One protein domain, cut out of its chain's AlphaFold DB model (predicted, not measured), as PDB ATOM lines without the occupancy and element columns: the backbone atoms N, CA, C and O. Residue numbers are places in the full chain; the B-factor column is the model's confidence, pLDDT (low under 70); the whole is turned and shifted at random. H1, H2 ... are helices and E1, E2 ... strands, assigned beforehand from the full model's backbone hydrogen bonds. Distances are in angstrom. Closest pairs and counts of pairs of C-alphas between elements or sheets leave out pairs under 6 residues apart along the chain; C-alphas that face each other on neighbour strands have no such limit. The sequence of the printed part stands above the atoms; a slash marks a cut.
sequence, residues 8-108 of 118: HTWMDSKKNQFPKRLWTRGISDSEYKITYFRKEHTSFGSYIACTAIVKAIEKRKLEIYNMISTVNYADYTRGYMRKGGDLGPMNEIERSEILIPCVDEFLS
ATOM      1  N   HIS A   8     -13.504   3.204  39.734       93.50
ATOM      2  CA  HIS A   8     -13.862   4.620  39.767       93.50
ATOM      3  C   HIS A   8     -12.696   5.474  39.276       93.50
ATOM      4  O   HIS A   8     -12.832   6.232  38.317       93.50
ATOM      5  N   THR A   9     -11.521   5.251  39.860       92.31
ATOM      6  CA  THR A   9     -10.272   5.918  39.494       92.31
ATOM      7  C   THR A   9      -9.905   5.613  38.044       92.31
ATOM      8  O   THR A   9      -9.505   6.503  37.292       92.31
ATOM      9  N   TRP A  10     -10.098   4.364  37.611       92.31
ATOM     10  CA  TRP A  10      -9.879   3.978  36.222       92.31
ATOM     11  C   TRP A  10     -10.840   4.695  35.285       92.31
ATOM     12  O   TRP A  10     -10.406   5.227  34.261       92.31
ATOM     13  N   MET A  11     -12.118   4.801  35.646       94.00
ATOM     14  CA  MET A  11     -13.087   5.495  34.809       94.00
ATOM     15  C   MET A  11     -12.862   6.996  34.736       94.00
ATOM     16  O   MET A  11     -12.994   7.571  33.654       94.00
ATOM     17  N   ASP A  12     -12.444   7.619  35.830       93.44
ATOM     18  CA  ASP A  12     -12.072   9.028  35.822       93.44
ATOM     19  C   ASP A  12     -10.796   9.268  35.009       93.44
ATOM     20  O   ASP A  12     -10.749  10.212  34.218       93.44
ATOM     21  N   SER A  13      -9.812   8.362  35.073       93.12
ATOM     22  CA  SER A  13      -8.630   8.434  34.201       93.12
ATOM     23  C   SER A  13      -9.016   8.389  32.716       93.12
ATOM     24  O   SER A  13      -8.524   9.187  31.919       93.12
ATOM     25  N   LYS A  14      -9.978   7.533  32.348       93.88
ATOM     26  CA  LYS A  14     -10.477   7.413  30.974       93.88
ATOM     27  C   LYS A  14     -11.267   8.642  30.530       93.88
ATOM     28  O   LYS A  14     -11.118   9.068  29.388       93.88
ATOM     29  N   LYS A  15     -12.070   9.259  31.407       93.00
ATOM     30  CA  LYS A  15     -12.739  10.539  31.098       93.00
ATOM     31  C   LYS A  15     -11.724  11.642  30.832       93.00
ATOM     32  O   LYS A  15     -11.890  12.390  29.875       93.00
ATOM     33  N   ASN A  16     -10.668  11.709  31.638       93.00
ATOM     34  CA  ASN A  16      -9.604  12.697  31.471       93.00
ATOM     35  C   ASN A  16      -8.792  12.453  30.193       93.00
ATOM     36  O   ASN A  16      -8.422  13.408  29.515       93.00
ATOM     37  N   GLN A  17      -8.574  11.187  29.823       92.69
ATOM     38  CA  GLN A  17      -7.950  10.805  28.554       92.69
ATOM     39  C   GLN A  17      -8.832  11.179  27.344       92.69
ATOM     40  O   GLN A  17      -8.325  11.529  26.278       92.69
ATOM     41  N   PHE A  18     -10.161  11.139  27.498       92.38
ATOM     42  CA  PHE A  18     -11.127  11.289  26.405       92.38
ATOM     43  C   PHE A  18     -12.262  12.294  26.711       92.38
ATOM     44  O   PHE A  18     -13.440  11.953  26.567       92.38
ATOM     45  N   PRO A  19     -11.963  13.565  27.041       88.75
ATOM     46  CA  PRO A  19     -12.915  14.497  27.670       88.75
ATOM     47  C   PRO A  19     -14.127  14.874  26.806       88.75
ATOM     48  O   PRO A  19     -15.140  15.337  27.320       88.75
ATOM     49  N   LYS A  20     -14.043  14.683  25.485       88.44
ATOM     50  CA  LYS A  20     -15.153  14.913  24.539       88.44
ATOM     51  C   LYS A  20     -15.633  13.643  23.842       88.44
ATOM     52  O   LYS A  20     -16.585  13.702  23.076       88.44
ATOM     53  N   ARG A  21     -14.950  12.520  24.073       90.81
ATOM     54  CA  ARG A  21     -15.133  11.268  23.327       90.81
ATOM     55  C   ARG A  21     -15.611  10.122  24.200       90.81
ATOM     56  O   ARG A  21     -16.052   9.121  23.662       90.81
ATOM     57  N   LEU A  22     -15.560  10.262  25.520       92.56
ATOM     58  CA  LEU A  22     -16.079   9.274  26.448       92.56
ATOM     59  C   LEU A  22     -17.200   9.873  27.283       92.56
ATOM     60  O   LEU A  22     -17.005  10.825  28.035       92.56
ATOM     61  N   TRP A  23     -18.371   9.264  27.179       91.81
ATOM     62  CA  TRP A  23     -19.486   9.506  28.076       91.81
ATOM     63  C   TRP A  23     -19.636   8.298  28.987       91.81
ATOM     64  O   TRP A  23     -19.591   7.158  28.532       91.81
ATOM     65  N   THR A  24     -19.832   8.542  30.278       93.81
ATOM     66  CA  THR A  24     -20.009   7.475  31.266       93.81
ATOM     67  C   THR A  24     -21.206   7.768  32.152       93.81
ATOM     68  O   THR A  24     -21.422   8.920  32.533       93.81
ATOM     69  N   ARG A  25     -21.906   6.728  32.584       94.88
ATOM     70  CA  ARG A  25     -22.941   6.800  33.611       94.88
ATOM     71  C   ARG A  25     -22.759   5.634  34.574       94.88
ATOM     72  O   ARG A  25     -22.764   4.490  34.130       94.88
ATOM     73  N   GLY A  26     -22.635   5.921  35.869       95.38
ATOM     74  CA  GLY A  26     -22.650   4.881  36.899       95.38
ATOM     75  C   GLY A  26     -24.001   4.165  36.921       95.38
ATOM     76  O   GLY A  26     -25.050   4.814  36.850       95.38
ATOM     77  N   ILE A  27     -23.965   2.837  36.963       95.00
ATOM     78  CA  ILE A  27     -25.140   1.971  37.139       95.00
ATOM     79  C   ILE A  27     -25.180   1.450  38.574       95.00
ATOM     80  O   ILE A  27     -26.245   1.429  39.187       95.00
ATOM     81  N   SER A  28     -24.020   1.066  39.103       93.81
ATOM     82  CA  SER A  28     -23.809   0.621  40.479       93.81
ATOM     83  C   SER A  28     -22.381   0.968  40.918       93.81
ATOM     84  O   SER A  28     -21.603   1.512  40.129       93.81
ATOM     85  N   ASP A  29     -22.015   0.612  42.149       91.25
ATOM     86  CA  ASP A  29     -20.665   0.827  42.689       91.25
ATOM     87  C   ASP A  29     -19.573   0.084  41.901       91.25
ATOM     88  O   ASP A  29     -18.402   0.441  41.962       91.25
ATOM     89  N   SER A  30     -19.931  -0.942  41.129       92.81
ATOM     90  CA  SER A  30     -18.979  -1.727  40.342       92.81
ATOM     91  C   SER A  30     -19.248  -1.695  38.842       92.81
ATOM     92  O   SER A  30     -18.552  -2.394  38.106       92.81
ATOM     93  N   GLU A  31     -20.217  -0.904  38.367       95.88
ATOM     94  CA  GLU A  31     -20.667  -0.930  36.973       95.88
ATOM     95  C   GLU A  31     -20.874   0.460  36.370       95.88
ATOM     96  O   GLU A  31     -21.535   1.336  36.936       95.88
ATOM     97  N   TYR A  32     -20.388   0.623  35.141       97.12
ATOM     98  CA  TYR A  32     -20.543   1.829  34.338       97.12
ATOM     99  C   TYR A  32     -21.109   1.497  32.964       97.12
ATOM    100  O   TYR A  32     -20.596   0.629  32.262       97.12
ATOM    101  N   LYS A  33     -22.110   2.260  32.525       95.94
ATOM    102  CA  LYS A  33     -22.412   2.378  31.100       95.94
ATOM    103  C   LYS A  33     -21.444   3.366  30.478       95.94
ATOM    104  O   LYS A  33     -21.338   4.494  30.960       95.94
ATOM    105  N   ILE A  34     -20.808   2.974  29.384       94.75
ATOM    106  CA  ILE A  34     -19.959   3.851  28.583       94.75
ATOM    107  C   ILE A  34     -20.550   4.039  27.191       94.75
ATOM    108  O   ILE A  34     -21.179   3.128  26.658       94.75
ATOM    109  N   THR A  35     -20.304   5.200  26.599       92.50
ATOM    110  CA  THR A  35     -20.400   5.441  25.160       92.50
ATOM    111  C   THR A  35     -19.115   6.141  24.745       92.50
ATOM    112  O   THR A  35     -18.828   7.242  25.214       92.50
ATOM    113  N   TYR A  36     -18.327   5.481  23.907       92.31
ATOM    114  CA  TYR A  36     -17.041   5.963  23.432       92.31
ATOM    115  C   TYR A  36     -17.098   6.259  21.936       92.31
ATOM    116  O   TYR A  36     -17.534   5.407  21.170       92.31
ATOM    117  N   PHE A  37     -16.643   7.442  21.529       90.56
ATOM    118  CA  PHE A  37     -16.563   7.886  20.143       90.56
ATOM    119  C   PHE A  37     -15.134   7.737  19.617       90.56
ATOM    120  O   PHE A  37     -14.190   8.342  20.148       90.56
ATOM    121  N   ARG A  38     -14.979   6.967  18.535       88.94
ATOM    122  CA  ARG A  38     -13.689   6.817  17.851       88.94
ATOM    123  C   ARG A  38     -13.165   8.163  17.370       88.94
ATOM    124  O   ARG A  38     -13.929   9.083  17.064       88.94
ATOM    125  N   LYS A  39     -11.837   8.272  17.304       86.62
ATOM    126  CA  LYS A  39     -11.170   9.454  16.738       86.62
ATOM    127  C   LYS A  39     -11.385   9.540  15.231       86.62
ATOM    128  O   LYS A  39     -11.577  10.628  14.699       86.62
ATOM    129  N   GLU A  40     -11.318   8.397  14.563       84.19
ATOM    130  CA  GLU A  40     -11.463   8.293  13.117       84.19
ATOM    131  C   GLU A  40     -12.936   8.239  12.717       84.19
ATOM    132  O   GLU A  40     -13.760   7.589  13.367       84.19
ATOM    133  N   HIS A  41     -13.253   8.935  11.629       79.94
ATOM    134  CA  HIS A  41     -14.570   8.891  11.011       79.94
ATOM    135  C   HIS A  41     -14.633   7.735  10.009       79.94
ATOM    136  O   HIS A  41     -13.609   7.240   9.538       79.94
ATOM    137  N   THR A  42     -15.845   7.343   9.628       74.50
ATOM    138  CA  THR A  42     -16.043   6.524   8.430       74.50
ATOM    139  C   THR A  42     -15.570   7.286   7.187       74.50
ATOM    140  O   THR A  42     -15.444   8.514   7.199       74.50
ATOM    141  N   SER A  43     -15.387   6.580   6.069       73.75
ATOM    142  CA  SER A  43     -15.096   7.193   4.762       73.75
ATOM    143  C   SER A  43     -16.143   8.228   4.320       73.75
ATOM    144  O   SER A  43     -15.836   9.126   3.541       73.75
ATOM    145  N   PHE A  44     -17.366   8.138   4.851       69.31
ATOM    146  CA  PHE A  44     -18.467   9.069   4.597       69.31
ATOM    147  C   PHE A  44     -18.525  10.244   5.590       69.31
ATOM    148  O   PHE A  44     -19.457  11.043   5.542       69.31
ATOM    149  N   GLY A  45     -17.548  10.360   6.495       72.25
ATOM    150  CA  GLY A  45     -17.465  11.434   7.487       72.25
ATOM    151  C   GLY A  45     -18.338  11.229   8.729       72.25
ATOM    152  O   GLY A  45     -18.476  12.156   9.524       72.25
ATOM    153  N   SER A  46     -18.913  10.040   8.916       77.12
ATOM    154  CA  SER A  46     -19.741   9.718  10.082       77.12
ATOM    155  C   SER A  46     -18.889   9.303  11.278       77.12
ATOM    156  O   SER A  46     -17.839   8.680  11.137       77.12
ATOM    157  N   TYR A  47     -19.379   9.578  12.477       82.62
ATOM    158  CA  TYR A  47     -18.749   9.188  13.731       82.62
ATOM    159  C   TYR A  47     -19.115   7.756  14.104       82.62
ATOM    160  O   TYR A  47     -20.271   7.354  13.995       82.62
ATOM    161  N   ILE A  48     -18.153   6.992  14.609       85.56
ATOM    162  CA  ILE A  48     -18.399   5.657  15.159       85.56
ATOM    163  C   ILE A  48     -18.411   5.760  16.679       85.56
ATOM    164  O   ILE A  48     -17.486   6.327  17.262       85.56
ATOM    165  N   ALA A  49     -19.429   5.183  17.317       88.06
ATOM    166  CA  ALA A  49     -19.466   5.046  18.765       88.06
ATOM    167  C   ALA A  49     -19.719   3.607  19.198       88.06
ATOM    168  O   ALA A  49     -20.635   2.974  18.680       88.06
ATOM    169  N   CYS A  50     -18.976   3.128  20.191       88.69
ATOM    170  CA  CYS A  50     -19.253   1.878  20.887       88.69
ATOM    171  C   CYS A  50     -19.822   2.173  22.277       88.69
ATOM    172  O   CYS A  50     -19.292   2.975  23.044       88.69
ATOM    173  N   THR A  51     -20.938   1.531  22.598       91.25
ATOM    174  CA  THR A  51     -21.598   1.581  23.900       91.25
ATOM    175  C   THR A  51     -21.489   0.216  24.552       91.25
ATOM    176  O   THR A  51     -21.732  -0.792  23.897       91.25
ATOM    177  N   ALA A  52     -21.131   0.174  25.828       93.19
ATOM    178  CA  ALA A  52     -20.989  -1.072  26.571       93.19
ATOM    179  C   ALA A  52     -21.265  -0.864  28.059       93.19
ATOM    180  O   ALA A  52     -21.334   0.272  28.544       93.19
ATOM    181  N   ILE A  53     -21.394  -1.973  28.781       95.75
ATOM    182  CA  ILE A  53     -21.304  -2.000  30.235       95.75
ATOM    183  C   ILE A  53     -19.907  -2.475  30.614       95.75
ATOM    184  O   ILE A  53     -19.435  -3.482  30.093       95.75
ATOM    185  N   VAL A  54     -19.260  -1.742  31.512       95.12
ATOM    186  CA  VAL A  54     -17.976  -2.098  32.109       95.12
ATOM    187  C   VAL A  54     -18.209  -2.417  33.575       95.12
ATOM    188  O   VAL A  54     -18.751  -1.584  34.302       95.12
ATOM    189  N   LYS A  55     -17.785  -3.604  34.006       95.75
ATOM    190  CA  LYS A  55     -17.976  -4.105  35.366       95.75
ATOM    191  C   LYS A  55     -16.666  -4.528  36.004       95.75
ATOM    192  O   LYS A  55     -15.882  -5.241  35.387       95.75
ATOM    193  N   ALA A  56     -16.452  -4.152  37.259       93.81
ATOM    194  CA  ALA A  56     -15.392  -4.723  38.079       93.81
ATOM    195  C   ALA A  56     -15.823  -6.099  38.592       93.81
ATOM    196  O   ALA A  56     -16.782  -6.210  39.355       93.81
ATOM    197  N   ILE A  57     -15.104  -7.140  38.174       92.50
ATOM    198  CA  ILE A  57     -15.345  -8.520  38.630       92.50
ATOM    199  C   ILE A  57     -14.323  -8.959  39.684       92.50
ATOM    200  O   ILE A  57     -14.625  -9.767  40.552       92.50
ATOM    201  N   GLU A  58     -13.124  -8.379  39.653       87.31
ATOM    202  CA  GLU A  58     -12.086  -8.541  40.671       87.31
ATOM    203  C   GLU A  58     -11.316  -7.224  40.801       87.31
ATOM    204  O   GLU A  58     -11.400  -6.360  39.925       87.31
ATOM    205  N   LYS A  59     -10.469  -7.096  41.833       79.12
ATOM    206  CA  LYS A  59      -9.686  -5.877  42.115       79.12
ATOM    207  C   LYS A  59      -8.943  -5.304  40.895       79.12
ATOM    208  O   LYS A  59      -8.678  -4.113  40.854       79.12
ATOM    209  N   ARG A  60      -8.584  -6.136  39.909       80.44
ATOM    210  CA  ARG A  60      -7.853  -5.716  38.697       80.44
ATOM    211  C   ARG A  60      -8.457  -6.197  37.380       80.44
ATOM    212  O   ARG A  60      -7.881  -5.910  36.325       80.44
ATOM    213  N   LYS A  61      -9.592  -6.898  37.421       87.88
ATOM    214  CA  LYS A  61     -10.237  -7.458  36.230       87.88
ATOM    215  C   LYS A  61     -11.546  -6.742  35.958       87.88
ATOM    216  O   LYS A  61     -12.357  -6.539  36.862       87.88
ATOM    217  N   LEU A  62     -11.716  -6.384  34.694       91.19
ATOM    218  CA  LEU A  62     -12.934  -5.796  34.176       91.19
ATOM    219  C   LEU A  62     -13.580  -6.785  33.219       91.19
ATOM    220  O   LEU A  62     -12.888  -7.453  32.452       91.19
ATOM    221  N   GLU A  63     -14.898  -6.825  33.252       93.94
ATOM    222  CA  GLU A  63     -15.718  -7.436  32.225       93.94
ATOM    223  C   GLU A  63     -16.357  -6.325  31.389       93.94
ATOM    224  O   GLU A  63     -16.827  -5.324  31.936       93.94
ATOM    225  N   ILE A  64     -16.361  -6.495  30.067       92.25
ATOM    226  CA  ILE A  64     -17.054  -5.598  29.141       92.25
ATOM    227  C   ILE A  64     -18.104  -6.415  28.401       92.25
ATOM    228  O   ILE A  64     -17.770  -7.373  27.708       92.25
ATOM    229  N   TYR A  65     -19.370  -6.034  28.542       91.50
ATOM    230  CA  TYR A  65     -20.499  -6.781  27.990       91.50
ATOM    231  C   TYR A  65     -21.592  -5.853  27.455       91.50
ATOM    232  O   TYR A  65     -21.537  -4.631  27.621       91.50
ATOM    233  N   ASN A  66     -22.583  -6.441  26.773       88.44
ATOM    234  CA  ASN A  66     -23.664  -5.723  26.082       88.44
ATOM    235  C   ASN A  66     -23.135  -4.632  25.143       88.44
ATOM    236  O   ASN A  66     -23.592  -3.488  25.157       88.44
ATOM    237  N   MET A  67     -22.122  -5.002  24.366       85.75
ATOM    238  CA  MET A  67     -21.415  -4.095  23.486       85.75
ATOM    239  C   MET A  67     -22.194  -3.871  22.187       85.75
ATOM    240  O   MET A  67     -22.605  -4.824  21.530       85.75
ATOM    241  N   ILE A  68     -22.381  -2.606  21.825       83.38
ATOM    242  CA  ILE A  68     -23.126  -2.163  20.644       83.38
ATOM    243  C   ILE A  68     -22.295  -1.089  19.946       83.38
ATOM    244  O   ILE A  68     -21.866  -0.148  20.611       83.38
ATOM    245  N   SER A  69     -22.109  -1.176  18.627       81.69
ATOM    246  CA  SER A  69     -21.607  -0.040  17.839       81.69
ATOM    247  C   SER A  69     -22.739   0.674  17.128       81.69
ATOM    248  O   SER A  69     -23.699   0.065  16.670       81.69
ATOM    249  N   THR A  70     -22.588   1.982  16.994       78.38
ATOM    250  CA  THR A  70     -23.514   2.866  16.291       78.38
ATOM    251  C   THR A  70     -22.723   3.767  15.356       78.38
ATOM    252  O   THR A  70     -21.654   4.267  15.724       78.38
ATOM    253  N   VAL A  71     -23.247   3.985  14.150       74.62
ATOM    254  CA  VAL A  71     -22.738   5.017  13.243       74.62
ATOM    255  C   VAL A  71     -23.609   6.249  13.419       74.62
ATOM    256  O   VAL A  71     -24.796   6.273  13.098       74.62
ATOM    257  N   ASN A  72     -22.997   7.290  13.961       71.25
ATOM    258  CA  ASN A  72     -23.615   8.572  14.212       71.25
ATOM    259  C   ASN A  72     -23.221   9.546  13.106       71.25
ATOM    260  O   ASN A  72     -22.069   9.935  12.966       71.25
ATOM    261  N   TYR A  73     -24.207  10.003  12.346       65.88
ATOM    262  CA  TYR A  73     -24.020  11.083  11.374       65.88
ATOM    263  C   TYR A  73     -23.947  12.470  12.043       65.88
ATOM    264  O   TYR A  73     -23.733  13.474  11.372       65.88
ATOM    265  N   ALA A  74     -24.153  12.536  13.364       60.94
ATOM    266  CA  ALA A  74     -24.123  13.764  14.149       60.94
ATOM    267  C   ALA A  74     -22.762  13.958  14.837       60.94
ATOM    268  O   ALA A  74     -22.228  13.033  15.446       60.94
ATOM    269  N   ASP A  75     -22.248  15.187  14.773       70.94
ATOM    270  CA  ASP A  75     -20.997  15.611  15.404       70.94
ATOM    271  C   ASP A  75     -21.118  15.650  16.932       70.94
ATOM    272  O   ASP A  75     -21.751  16.543  17.505       70.94
ATOM    273  N   TYR A  76     -20.477  14.680  17.596       69.38
ATOM    274  CA  TYR A  76     -20.474  14.562  19.055       69.38
ATOM    275  C   TYR A  76     -19.832  15.771  19.755       69.38
ATOM    276  O   TYR A  76     -20.054  15.978  20.948       69.38
ATOM    277  N   THR A  77     -19.069  16.604  19.037       72.56
ATOM    278  CA  THR A  77     -18.426  17.801  19.596       72.56
ATOM    279  C   THR A  77     -19.364  19.005  19.700       72.56
ATOM    280  O   THR A  77     -19.047  19.955  20.415       72.56
ATOM    281  N   ARG A  78     -20.531  18.973  19.034       67.06
ATOM    282  CA  ARG A  78     -21.463  20.113  18.926       67.06
ATOM    283  C   ARG A  78     -22.648  20.070  19.896       67.06
ATOM    284  O   ARG A  78     -23.562  20.878  19.782       67.06
ATOM    285  N   GLY A  79     -22.646  19.145  20.858       56.50
ATOM    286  CA  GLY A  79     -23.586  19.134  21.990       56.50
ATOM    287  C   GLY A  79     -25.029  18.707  21.682       56.50
ATOM    288  O   GLY A  79     -25.833  18.618  22.606       56.50
ATOM    289  N   TYR A  80     -25.372  18.397  20.426       54.34
ATOM    290  CA  TYR A  80     -26.705  17.923  20.048       54.34
ATOM    291  C   TYR A  80     -26.614  16.696  19.138       54.34
ATOM    292  O   TYR A  80     -26.209  16.787  17.980       54.34
ATOM    293  N   MET A  81     -27.018  15.538  19.664       58.03
ATOM    294  CA  MET A  81     -27.103  14.294  18.902       58.03
ATOM    295  C   MET A  81     -28.552  14.023  18.509       58.03
ATOM    296  O   MET A  81     -29.407  13.807  19.368       58.03
ATOM    297  N   ARG A  82     -28.825  13.935  17.206       52.44
ATOM    298  CA  ARG A  82     -29.921  13.078  16.741       52.44
ATOM    299  C   ARG A  82     -29.381  11.655  16.799       52.44
ATOM    300  O   ARG A  82     -28.318  11.411  16.233       52.44
ATOM    301  N   LYS A  83     -30.052  10.757  17.531       54.28
ATOM    302  CA  LYS A  83     -29.663   9.341  17.592       54.28
ATOM    303  C   LYS A  83     -29.462   8.839  16.158       54.28
ATOM    304  O   LYS A  83     -30.375   8.977  15.344       54.28
ATOM    305  N   GLY A  84     -28.259   8.356  15.848       57.69
ATOM    306  CA  GLY A  84     -27.985   7.681  14.584       57.69
ATOM    307  C   GLY A  84     -28.797   6.392  14.464       57.69
ATOM    308  O   GLY A  84     -29.475   5.979  15.407       57.69
ATOM    309  N   GLY A  85     -28.734   5.762  13.293       60.41
ATOM    310  CA  GLY A  85     -29.233   4.400  13.147       60.41
ATOM    311  C   GLY A  85     -28.339   3.445  13.929       60.41
ATOM    312  O   GLY A  85     -27.110   3.562  13.872       60.41
ATOM    313  N   ASP A  86     -28.946   2.509  14.654       61.59
ATOM    314  CA  ASP A  86     -28.196   1.376  15.178       61.59
ATOM    315  C   ASP A  86     -27.602   0.623  13.986       61.59
ATOM    316  O   ASP A  86     -28.300   0.335  13.007       61.59
ATOM    317  N   LEU A  87     -26.304   0.314  14.054       61.38
ATOM    318  CA  LEU A  87     -25.789  -0.736  13.193       61.38
ATOM    319  C   LEU A  87     -26.519  -1.994  13.652       61.38
ATOM    320  O   LEU A  87     -26.490  -2.319  14.840       61.38
ATOM    321  N   GLY A  88     -27.243  -2.642  12.742       64.38
ATOM    322  CA  GLY A  88     -27.882  -3.923  13.016       64.38
ATOM    323  C   GLY A  88     -26.853  -4.987  13.437       64.38
ATOM    324  O   GLY A  88     -25.709  -4.672  13.770       64.38
ATOM    325  N   PRO A  89     -27.213  -6.277  13.438       67.25
ATOM    326  CA  PRO A  89     -26.231  -7.323  13.707       67.25
ATOM    327  C   PRO A  89     -25.027  -7.174  12.762       67.25
ATOM    328  O   PRO A  89     -25.167  -7.328  11.552       67.25
ATOM    329  N   MET A  90     -23.865  -6.839  13.332       72.19
ATOM    330  CA  MET A  90     -22.633  -6.638  12.572       72.19
ATOM    331  C   MET A  90     -22.103  -7.975  12.064       72.19
ATOM    332  O   MET A  90     -21.973  -8.930  12.842       72.19
ATOM    333  N   ASN A  91     -21.749  -8.022  10.783       78.62
ATOM    334  CA  ASN A  91     -21.004  -9.142  10.216       78.62
ATOM    335  C   ASN A  91     -19.532  -9.132  10.694       78.62
ATOM    336  O   ASN A  91     -19.097  -8.236  11.420       78.62
ATOM    337  N   GLU A  92     -18.754 -10.153  10.328       82.44
ATOM    338  CA  GLU A  92     -17.353 -10.276  10.768       82.44
ATOM    339  C   GLU A  92     -16.466  -9.115  10.299       82.44
ATOM    340  O   GLU A  92     -15.611  -8.654  11.057       82.44
ATOM    341  N   ILE A  93     -16.704  -8.599   9.089       81.88
ATOM    342  CA  ILE A  93     -15.958  -7.472   8.520       81.88
ATOM    343  C   ILE A  93     -16.268  -6.202   9.311       81.88
ATOM    344  O   ILE A  93     -15.360  -5.566   9.832       81.88
ATOM    345  N   GLU A  94     -17.547  -5.880   9.508       75.44
ATOM    346  CA  GLU A  94     -17.972  -4.712  10.289       75.44
ATOM    347  C   GLU A  94     -17.473  -4.794  11.735       75.44
ATOM    348  O   GLU A  94     -17.045  -3.798  12.319       75.44
ATOM    349  N   ARG A  95     -17.462  -5.993  12.325       78.94
ATOM    350  CA  ARG A  95     -16.891  -6.204  13.656       78.94
ATOM    351  C   ARG A  95     -15.392  -5.889  13.683       78.94
ATOM    352  O   ARG A  95     -14.942  -5.226  14.617       78.94
ATOM    353  N   SER A  96     -14.650  -6.345  12.678       83.69
ATOM    354  CA  SER A  96     -13.208  -6.119  12.543       83.69
ATOM    355  C   SER A  96     -12.860  -4.656  12.261       83.69
ATOM    356  O   SER A  96     -11.909  -4.123  12.818       83.69
ATOM    357  N   GLU A  97     -13.654  -3.973  11.441       82.19
ATOM    358  CA  GLU A  97     -13.348  -2.618  10.968       82.19
ATOM    359  C   GLU A  97     -13.918  -1.514  11.873       82.19
ATOM    360  O   GLU A  97     -13.385  -0.401  11.930       82.19
ATOM    361  N   ILE A  98     -15.002  -1.802  12.602       80.31
ATOM    362  CA  ILE A  98     -15.744  -0.806  13.388       80.31
ATOM    363  C   ILE A  98     -15.648  -1.100  14.883       80.31
ATOM    364  O   ILE A  98     -15.213  -0.236  15.650       80.31
ATOM    365  N   LEU A  99     -16.079  -2.292  15.310       80.94
ATOM    366  CA  LEU A  99     -16.236  -2.614  16.733       80.94
ATOM    367  C   LEU A  99     -14.886  -2.779  17.438       80.94
ATOM    368  O   LEU A  99     -14.643  -2.092  18.428       80.94
ATOM    369  N   ILE A 100     -14.023  -3.663  16.929       86.31
ATOM    370  CA  ILE A 100     -12.725  -3.977  17.548       86.31
ATOM    371  C   ILE A 100     -11.864  -2.712  17.696       86.31
ATOM    372  O   ILE A 100     -11.495  -2.394  18.826       86.31
ATOM    373  N   PRO A 101     -11.664  -1.888  16.647       88.69
ATOM    374  CA  PRO A 101     -10.876  -0.666  16.773       88.69
ATOM    375  C   PRO A 101     -11.460   0.341  17.770       88.69
ATOM    376  O   PRO A 101     -10.714   1.086  18.399       88.69
ATOM    377  N   CYS A 102     -12.790   0.388  17.935       88.50
ATOM    378  CA  CYS A 102     -13.423   1.261  18.926       88.50
ATOM    379  C   CYS A 102     -13.076   0.845  20.356       88.50
ATOM    380  O   CYS A 102     -12.751   1.685  21.197       88.50
ATOM    381  N   VAL A 103     -13.137  -0.459  20.621       88.75
ATOM    382  CA  VAL A 103     -12.817  -1.030  21.929       88.75
ATOM    383  C   VAL A 103     -11.328  -0.911  22.216       88.75
ATOM    384  O   VAL A 103     -10.970  -0.496  23.314       88.75
ATOM    385  N   ASP A 104     -10.473  -1.205  21.238       91.00
ATOM    386  CA  ASP A 104      -9.020  -1.097  21.382       91.00
ATOM    387  C   ASP A 104      -8.601   0.339  21.701       91.00
ATOM    388  O   ASP A 104      -7.821   0.574  22.627       91.00
ATOM    389  N   GLU A 105      -9.182   1.323  21.008       92.06
ATOM    390  CA  GLU A 105      -8.914   2.733  21.285       92.06
ATOM    391  C   GLU A 105      -9.383   3.126  22.696       92.06
ATOM    392  O   GLU A 105      -8.646   3.784  23.433       92.06
ATOM    393  N   PHE A 106     -10.565   2.674  23.126       91.25
ATOM    394  CA  PHE A 106     -11.043   2.894  24.493       91.25
ATOM    395  C   PHE A 106     -10.135   2.233  25.543       91.25
ATOM    396  O   PHE A 106      -9.858   2.830  26.588       91.25
ATOM    397  N   LEU A 107      -9.662   1.012  25.289       90.81
ATOM    398  CA  LEU A 107      -8.818   0.248  26.207       90.81
ATOM    399  C   LEU A 107      -7.379   0.765  26.260       90.81
ATOM    400  O   LEU A 107      -6.745   0.609  27.308       90.81
ATOM    401  N   SER A 108      -6.910   1.450  25.214       89.50
ATOM    402  CA  SER A 108      -5.559   2.009  25.127       89.50
ATOM    403  C   SER A 108      -5.169   2.793  26.383       89.50
ATOM    404  O   SER A 108      -5.918   3.634  26.899       89.50
TER     405      SER A 108
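AT A GLANCE: This is residues 8 to 108 of the 118 residues of an uncharacterized protein of Leptospira kemamanensis (UniProt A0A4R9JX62). A twisted antiparallel sheet, E1 E2 E3 E4, curls round H2, with H1 on the same face over E2 and, only just, E1. The strands form a meander, each the antiparallel neighbour of the one before. The printed part has 101 residues, in order H1 E1 E2 E3 E4 H2: mixed, compact, radius of gyration of the C-alphas 13.6 A, spans 41 by 32 by 22 A.

HOW THE PARTS SIT: Start at H1, residues 8 to 17, at a height of 9.4 A over the sheet of E1, 22 to 28, E2, 31 to 41, E3, 47 to 58, and E4, 61 to 72. Its hairpins show N 25 and O 33 at 2.8 A, N 34 and O 52 at 2.9 A, N 51 and O 68 at 2.8 A. Then find H2, residues 92 to 107; its closest C-alphas to E2 are Cys 102 and Arg 38, 5.7 A. O i to N i+4 pairs are within hydrogen-bond range throughout H1, and 10 of 12 in H2.

IN THESE COORDINATES: Find C-alpha 8 at (-13.862, 4.620, 39.767), where H1 begins. E3 spans 32.9 A; E4, 30.3 A, bends by 60 degrees at residue 66. H2, 20.5 A, ends at C-alpha 107, (-8.818, 0.248, 26.207).

THE WHOLE: The printed part has no cut. The E4 to H2 link is long, with 19 residues; 16 printed residues have pLDDT under 70, among them residues 78 to 89 within this link.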